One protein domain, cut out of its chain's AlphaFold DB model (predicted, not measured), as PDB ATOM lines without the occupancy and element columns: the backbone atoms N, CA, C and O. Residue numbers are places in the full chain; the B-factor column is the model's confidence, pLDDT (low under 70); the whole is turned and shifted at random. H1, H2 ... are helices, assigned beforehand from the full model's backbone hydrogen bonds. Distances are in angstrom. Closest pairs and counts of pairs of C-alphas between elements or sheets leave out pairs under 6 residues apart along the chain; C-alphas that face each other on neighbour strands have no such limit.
ATOM      1  N   ASP A 119      18.001 -22.720 -54.709       79.81
ATOM      2  CA  ASP A 119      17.497 -23.626 -55.744       79.81
ATOM      3  C   ASP A 119      18.419 -24.833 -55.948       79.81
ATOM      4  O   ASP A 119      17.943 -25.947 -56.164       79.81
ATOM      5  N   ASP A 120      19.735 -24.651 -55.830       79.75
ATOM      6  CA  ASP A 120      20.684 -25.764 -55.905       79.75
ATOM      7  C   ASP A 120      20.649 -26.615 -54.632       79.75
ATOM      8  O   ASP A 120      20.731 -27.837 -54.727       79.75
ATOM      9  N   LEU A 121      20.450 -26.013 -53.453       81.19
ATOM     10  CA  LEU A 121      20.215 -26.755 -52.212       81.19
ATOM     11  C   LEU A 121      18.919 -27.570 -52.281       81.19
ATOM     12  O   LEU A 121      18.916 -28.733 -51.888       81.19
ATOM     13  N   LYS A 122      17.834 -26.997 -52.818       84.19
ATOM     14  CA  LYS A 122      16.562 -27.706 -53.029       84.19
ATOM     15  C   LYS A 122      16.732 -28.880 -53.990       84.19
ATOM     16  O   LYS A 122      16.257 -29.970 -53.693       84.19
ATOM     17  N   LYS A 123      17.475 -28.699 -55.086       85.06
ATOM     18  CA  LYS A 123      17.825 -29.803 -55.997       85.06
ATOM     19  C   LYS A 123      18.666 -30.870 -55.300       85.06
ATOM     20  O   LYS A 123      18.398 -32.054 -55.455       85.06
ATOM     21  N   GLN A 124      19.677 -30.479 -54.521       80.25
ATOM     22  CA  GLN A 124      20.499 -31.422 -53.755       80.25
ATOM     23  C   GLN A 124      19.662 -32.211 -52.741       80.25
ATOM     24  O   GLN A 124      19.859 -33.418 -52.607       80.25
ATOM     25  N   LEU A 125      18.716 -31.553 -52.067       84.81
ATOM     26  CA  LEU A 125      17.769 -32.190 -51.156       84.81
ATOM     27  C   LEU A 125      16.884 -33.203 -51.894       84.81
ATOM     28  O   LEU A 125      16.778 -34.340 -51.448       84.81
ATOM     29  N   GLU A 126      16.324 -32.831 -53.047       89.94
ATOM     30  CA  GLU A 126      15.518 -33.726 -53.886       89.94
ATOM     31  C   GLU A 126      16.318 -34.961 -54.330       89.94
ATOM     32  O   GLU A 126      15.857 -36.095 -54.185       89.94
ATOM     33  N   TYR A 127      17.554 -34.778 -54.807       85.00
ATOM     34  CA  TYR A 127      18.432 -35.900 -55.154       85.00
ATOM     35  C   TYR A 127      18.720 -36.804 -53.951       85.00
ATOM     36  O   TYR A 127      18.690 -38.029 -54.076       85.00
ATOM     37  N   LEU A 128      18.976 -36.217 -52.780       85.75
ATOM     38  CA  LEU A 128      19.287 -36.962 -51.565       85.75
ATOM     39  C   LEU A 128      18.067 -37.701 -50.993       85.75
ATOM     40  O   LEU A 128      18.230 -38.764 -50.403       85.75
ATOM     41  N   GLN A 129      16.854 -37.180 -51.170       88.00
ATOM     42  CA  GLN A 129      15.619 -37.868 -50.785       88.00
ATOM     43  C   GLN A 129      15.304 -39.042 -51.728       88.00
ATOM     44  O   GLN A 129      14.803 -40.069 -51.272       88.00
ATOM     45  N   ASN A 130      15.658 -38.921 -53.014       90.12
ATOM     46  CA  ASN A 130      15.347 -39.914 -54.047       90.12
ATOM     47  C   ASN A 130      16.403 -41.025 -54.222       90.12
ATOM     48  O   ASN A 130      16.080 -42.085 -54.756       90.12
ATOM     49  N   ILE A 131      17.655 -40.820 -53.798       89.12
ATOM     50  CA  ILE A 131      18.687 -41.873 -53.844       89.12
ATOM     51  C   ILE A 131      18.378 -42.991 -52.834       89.12
ATOM     52  O   ILE A 131      17.922 -42.718 -51.724       89.12
ATOM     53  N   SER A 132      18.645 -44.256 -53.168       89.50
ATOM     54  CA  SER A 132      18.487 -45.364 -52.214       89.50
ATOM     55  C   SER A 132      19.560 -45.320 -51.113       89.50
ATOM     56  O   SER A 132      20.644 -44.764 -51.303       89.50
ATOM     57  N   ASP A 133      19.285 -45.907 -49.947       83.75
ATOM     58  CA  ASP A 133      20.277 -45.976 -48.860       83.75
ATOM     59  C   ASP A 133      21.493 -46.828 -49.258       83.75
ATOM     60  O   ASP A 133      22.624 -46.532 -48.868       83.75
ATOM     61  N   GLU A 134      21.276 -47.864 -50.070       87.38
ATOM     62  CA  GLU A 134      22.335 -48.719 -50.600       87.38
ATOM     63  C   GLU A 134      23.257 -47.946 -51.554       87.38
ATOM     64  O   GLU A 134      24.479 -47.977 -51.383       87.38
ATOM     65  N   ASP A 135      22.686 -47.195 -52.500       84.81
ATOM     66  CA  ASP A 135      23.448 -46.372 -53.444       84.81
ATOM     67  C   ASP A 135      24.175 -45.228 -52.736       84.81
ATOM     68  O   ASP A 135      25.345 -44.977 -53.022       84.81
ATOM     69  N   PHE A 136      23.531 -44.578 -51.761       83.12
ATOM     70  CA  PHE A 136      24.164 -43.546 -50.943       83.12
ATOM     71  C   PHE A 136      25.396 -44.093 -50.207       83.12
ATOM     72  O   PHE A 136      26.476 -43.505 -50.277       83.12
ATOM     73  N   ASN A 137      25.266 -45.247 -49.545       81.19
ATOM     74  CA  ASN A 137      26.368 -45.881 -48.819       81.19
ATOM     75  C   ASN A 137      27.464 -46.414 -49.755       81.19
ATOM     76  O   ASN A 137      28.637 -46.456 -49.373       81.19
ATOM     77  N   ARG A 138      27.112 -46.841 -50.974       84.50
ATOM     78  CA  ARG A 138      28.087 -47.201 -52.011       84.50
ATOM     79  C   ARG A 138      28.889 -45.971 -52.445       84.50
ATOM     80  O   ARG A 138      30.104 -45.978 -52.287       84.50
ATOM     81  N   MET A 139      28.219 -44.900 -52.872       79.88
ATOM     82  CA  MET A 139      28.865 -43.660 -53.330       79.88
ATOM     83  C   MET A 139      29.697 -42.985 -52.233       79.88
ATOM     84  O   MET A 139      30.771 -42.454 -52.498       79.88
ATOM     85  N   TYR A 140      29.234 -43.023 -50.980       76.50
ATOM     86  CA  TYR A 140      29.981 -42.488 -49.842       76.50
ATOM     87  C   TYR A 140      31.294 -43.246 -49.588       76.50
ATOM     88  O   TYR A 140      32.308 -42.632 -49.246       76.50
ATOM     89  N   ARG A 141      31.289 -44.578 -49.756       77.56
ATOM     90  CA  ARG A 141      32.509 -45.394 -49.671       77.56
ATOM     91  C   ARG A 141      33.448 -45.090 -50.828       77.56
ATOM     92  O   ARG A 141      34.597 -44.757 -50.572       77.56
ATOM     93  N   GLU A 142      32.931 -45.094 -52.057       79.31
ATOM     94  CA  GLU A 142      33.698 -44.757 -53.265       79.31
ATOM     95  C   GLU A 142      34.413 -43.402 -53.115       79.31
ATOM     96  O   GLU A 142      35.627 -43.327 -53.290       79.31
ATOM     97  N   PHE A 143      33.704 -42.361 -52.664       72.19
ATOM     98  CA  PHE A 143      34.272 -41.029 -52.438       72.19
ATOM     99  C   PHE A 143      35.420 -41.011 -51.412       72.19
ATOM    100  O   PHE A 143      36.426 -40.330 -51.605       72.19
ATOM    101  N   ASN A 144      35.292 -41.747 -50.304       70.56
ATOM    102  CA  ASN A 144      36.315 -41.771 -49.251       70.56
ATOM    103  C   ASN A 144      37.488 -42.717 -49.557       70.56
ATOM    104  O   ASN A 144      38.559 -42.574 -48.961       70.56
ATOM    105  N   GLU A 145      37.288 -43.683 -50.452       70.50
ATOM    106  CA  GLU A 145      38.301 -44.643 -50.896       70.50
ATOM    107  C   GLU A 145      39.097 -44.133 -52.114       70.50
ATOM    108  O   GLU A 145      40.166 -44.671 -52.416       70.50
ATOM    109  N   GLU A 146      38.645 -43.058 -52.774       68.38
ATOM    110  CA  GLU A 146      39.346 -42.451 -53.906       68.38
ATOM    111  C   GLU A 146      40.763 -41.946 -53.535       68.38
ATOM    112  O   GLU A 146      40.934 -41.148 -52.603       68.38
ATOM    113  N   PRO A 147      41.810 -42.307 -54.310       55.56
ATOM    114  CA  PRO A 147      43.202 -41.950 -54.012       55.56
ATOM    115  C   PRO A 147      43.476 -40.441 -53.897       55.56
ATOM    116  O   PRO A 147      44.382 -40.038 -53.168       55.56
ATOM    117  N   MET A 148      42.699 -39.593 -54.587       50.22
ATOM    118  CA  MET A 148      42.851 -38.131 -54.529       50.22
ATOM    119  C   MET A 148      42.408 -37.514 -53.194       50.22
ATOM    120  O   MET A 148      42.870 -36.427 -52.848       50.22
ATOM    121  N   HIS A 149      41.586 -38.211 -52.405       52.03
ATOM    122  CA  HIS A 149      41.027 -37.695 -51.151       52.03
ATOM    123  C   HIS A 149      41.888 -38.040 -49.921       52.03
ATOM    124  O   HIS A 149      41.692 -37.483 -48.838       52.03
ATOM    125  N   GLN A 150      42.923 -38.873 -50.094       51.88
ATOM    126  CA  GLN A 150      43.794 -39.350 -49.012       51.88
ATOM    127  C   GLN A 150      44.658 -38.264 -48.349       51.88
ATOM    128  O   GLN A 150      45.267 -38.538 -47.315       51.88
ATOM    129  N   ARG A 151      44.730 -37.040 -48.898       48.56
ATOM    130  CA  ARG A 151      45.590 -35.987 -48.333       48.56
ATOM    131  C   ARG A 151      44.895 -34.881 -47.542       48.56
ATOM    132  O   ARG A 151      45.595 -34.289 -46.730       48.56
ATOM    133  N   THR A 152      43.583 -34.639 -47.654       48.72
ATOM    134  CA  THR A 152      42.960 -33.542 -46.863       48.72
ATOM    135  C   THR A 152      41.428 -33.513 -46.761       48.72
ATOM    136  O   THR A 152      40.922 -32.753 -45.942       48.72
ATOM    137  N   LEU A 153      40.664 -34.294 -47.534       50.84
ATOM    138  CA  LEU A 153      39.199 -34.162 -47.588       50.84
ATOM    139  C   LEU A 153      38.526 -35.528 -47.435       50.84
ATOM    140  O   LEU A 153      38.111 -36.138 -48.413       50.84
ATOM    141  N   LYS A 154      38.404 -36.013 -46.196       58.06
ATOM    142  CA  LYS A 154      37.438 -37.079 -45.894       58.06
ATOM    143  C   LYS A 154      36.062 -36.451 -45.741       58.06
ATOM    144  O   LYS A 154      35.925 -35.456 -45.024       58.06
ATOM    145  N   ALA A 155      35.048 -37.025 -46.382       59.38
ATOM    146  CA  ALA A 155      33.681 -36.626 -46.083       59.38
ATOM    147  C   ALA A 155      33.359 -37.042 -44.635       59.38
ATOM    148  O   ALA A 155      33.729 -38.141 -44.223       59.38
ATOM    149  N   PRO A 156      32.689 -36.190 -43.843       62.50
ATOM    150  CA  PRO A 156      32.285 -36.560 -42.496       62.50
ATOM    151  C   PRO A 156      31.239 -37.685 -42.538       62.50
ATOM    152  O   PRO A 156      30.328 -37.677 -43.379       62.50
ATOM    153  N   GLU A 157      31.367 -38.629 -41.601       68.38
ATOM    154  CA  GLU A 157      30.488 -39.793 -41.454       68.38
ATOM    155  C   GLU A 157      29.155 -39.371 -40.836       68.38
ATOM    156  O   GLU A 157      28.905 -39.470 -39.639       68.38
ATOM    157  N   ILE A 158      28.311 -38.807 -41.694       73.88
ATOM    158  CA  ILE A 158      26.975 -38.316 -41.375       73.88
ATOM    159  C   ILE A 158      25.987 -39.157 -42.175       73.88
ATOM    160  O   ILE A 158      26.108 -39.244 -43.403       73.88
ATOM    161  N   SER A 159      25.007 -39.745 -41.483       78.56
ATOM    162  CA  SER A 159      23.953 -40.541 -42.113       78.56
ATOM    163  C   SER A 159      23.160 -39.718 -43.130       78.56
ATOM    164  O   SER A 159      23.024 -38.499 -43.001       78.56
ATOM    165  N   LYS A 160      22.594 -40.392 -44.135       78.88
ATOM    166  CA  LYS A 160      21.741 -39.770 -45.156       78.88
ATOM    167  C   LYS A 160      20.618 -38.931 -44.536       78.88
ATOM    168  O   LYS A 160      20.489 -37.758 -44.868       78.88
ATOM    169  N   ASN A 161      19.889 -39.486 -43.564       83.88
ATOM    170  CA  ASN A 161      18.814 -38.771 -42.863       83.88
ATOM    171  C   ASN A 161      19.322 -37.519 -42.141       83.88
ATOM    172  O   ASN A 161      18.669 -36.483 -42.177       83.88
ATOM    173  N   LYS A 162      20.516 -37.577 -41.539       75.12
ATOM    174  CA  LYS A 162      21.093 -36.404 -40.880       75.12
ATOM    175  C   LYS A 162      21.543 -35.341 -41.887       75.12
ATOM    176  O   LYS A 162      21.442 -34.154 -41.599       75.12
ATOM    177  N   ARG A 163      22.001 -35.734 -43.080       77.88
ATOM    178  CA  ARG A 163      22.307 -34.801 -44.181       77.88
ATOM    179  C   ARG A 163      21.046 -34.138 -44.742       77.88
ATOM    180  O   ARG A 163      21.097 -32.949 -45.032       77.88
ATOM    181  N   ILE A 164      19.940 -34.878 -44.842       81.69
ATOM    182  CA  ILE A 164      18.617 -34.342 -45.205       81.69
ATOM    183  C   ILE A 164      18.184 -33.285 -44.182       81.69
ATOM    184  O   ILE A 164      17.965 -32.144 -44.567       81.69
ATOM    185  N   GLU A 165      18.196 -33.615 -42.886       79.31
ATOM    186  CA  GLU A 165      17.826 -32.686 -41.801       79.31
ATOM    187  C   GLU A 165      18.671 -31.398 -41.824       79.31
ATOM    188  O   GLU A 165      18.159 -30.291 -41.651       79.31
ATOM    189  N   LEU A 166      19.982 -31.527 -42.067       78.12
ATOM    190  CA  LEU A 166      20.888 -30.382 -42.180       78.12
ATOM    191  C   LEU A 166      20.562 -29.503 -43.393       78.12
ATOM    192  O   LEU A 166      20.587 -28.281 -43.264       78.12
ATOM    193  N   LEU A 167      20.261 -30.102 -44.549       78.94
ATOM    194  CA  LEU A 167      19.872 -29.367 -45.755       78.94
ATOM    195  C   LEU A 167      18.511 -28.687 -45.592       78.94
ATOM    196  O   LEU A 167      18.382 -27.526 -45.964       78.94
ATOM    197  N   GLU A 168      17.527 -29.357 -44.994       83.31
ATOM    198  CA  GLU A 168      16.209 -28.784 -44.689       83.31
ATOM    199  C   GLU A 168      16.337 -27.581 -43.751       83.31
ATOM    200  O   GLU A 168      15.846 -26.500 -44.066       83.31
ATOM    201  N   THR A 169      17.101 -27.731 -42.662       80.44
ATOM    202  CA  THR A 169      17.386 -26.640 -41.715       80.44
ATOM    203  C   THR A 169      18.106 -25.473 -42.396       80.44
ATOM    204  O   THR A 169      17.855 -24.309 -42.089       80.44
ATOM    205  N   LEU A 170      19.044 -25.766 -43.300       73.50
ATOM    206  CA  LEU A 170      19.802 -24.745 -44.019       73.50
ATOM    207  C   LEU A 170      18.915 -23.990 -45.017       73.50
ATOM    208  O   LEU A 170      19.000 -22.769 -45.092       73.50
ATOM    209  N   ILE A 171      18.052 -24.700 -45.749       80.38
ATOM    210  CA  ILE A 171      17.079 -24.104 -46.670       80.38
ATOM    211  C   ILE A 171      16.086 -23.235 -45.896       80.38
ATOM    212  O   ILE A 171      15.850 -22.109 -46.318       80.38
ATOM    213  N   GLU A 172      15.549 -23.710 -44.767       79.88
ATOM    214  CA  GLU A 172      14.617 -22.952 -43.918       79.88
ATOM    215  C   GLU A 172      15.239 -21.657 -43.389       79.88
ATOM    216  O   GLU A 172      14.593 -20.618 -43.383       79.88
ATOM    217  N   LYS A 173      16.506 -21.697 -42.965       73.44
ATOM    218  CA  LYS A 173      17.179 -20.526 -42.382       73.44
ATOM    219  C   LYS A 173      17.635 -19.486 -43.403       73.44
ATOM    220  O   LYS A 173      17.964 -18.373 -42.999       73.44
ATOM    221  N   ILE A 174      17.748 -19.864 -44.677       69.44
ATOM    222  CA  ILE A 174      18.250 -18.996 -45.755       69.44
ATOM    223  C   ILE A 174      17.121 -18.548 -46.708       69.44
ATOM    224  O   ILE A 174      17.308 -17.569 -47.431       69.44
ATOM    225  N   SER A 175      15.968 -19.233 -46.717       59.56
ATOM    226  CA  SER A 175      14.760 -18.843 -47.475       59.56
ATOM    227  C   SER A 175      13.922 -17.814 -46.725       59.56
ATOM    228  O   SER A 175      13.279 -16.998 -47.421       59.56
TER     229      SER A 175
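Overview. This is residues 119 to 175 of the 175 residues of an uncharacterized protein of Mesoplasma lactucae ATCC 49193 (UniProt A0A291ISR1). The longest helix, H3, lies side by side with H1, and H2 leads away from one end of this pair to make a loose L. A long link folds back from the far end of H2 to H3, and its residues 147 to 152 stick out. The printed part has 57 residues with three named helices, H1, H2, H3 in chain order, and no named strand: all helix. It is loose, radius of gyration of the C-alphas 12.8 A, and only just elongated, spanning 37 by 25 by 17 A.

Arrangement. H3, residues 160 to 174, touches H1, residues 119 to 130, opposite ways at a shallow tilt of 23 degrees; their closest C-alphas, of Leu 125 and Ile 164, are 6.4 A apart. H2, residues 133 to 145, is close to H3 but not clearly touching, about perpendicular at 88 degrees; their closest C-alphas, of Phe 136 and Lys 160, are 7.3 A apart. H1 and H2 are only just apart, closest 8.2 A. In H1, H2 and H3 every O i to N i+4 pair is within hydrogen-bond range.

Along the chain. H3 measures 21.1 A, from C-alpha 160 at (21.741, -39.770, -45.156); H2 18.2 A; H1 16.5 A, from C-alpha 119 at (17.497, -23.626, -55.744).

Size, cuts and confidence. The C-alphas farthest apart, of Pro 147 and Ser 175, are 37.2 A apart. The printed part has no cut. The link H1 to H2 is tight; H2 to H3 is long. Residues 146 to 157 and 174 to 175 have pLDDT under 70.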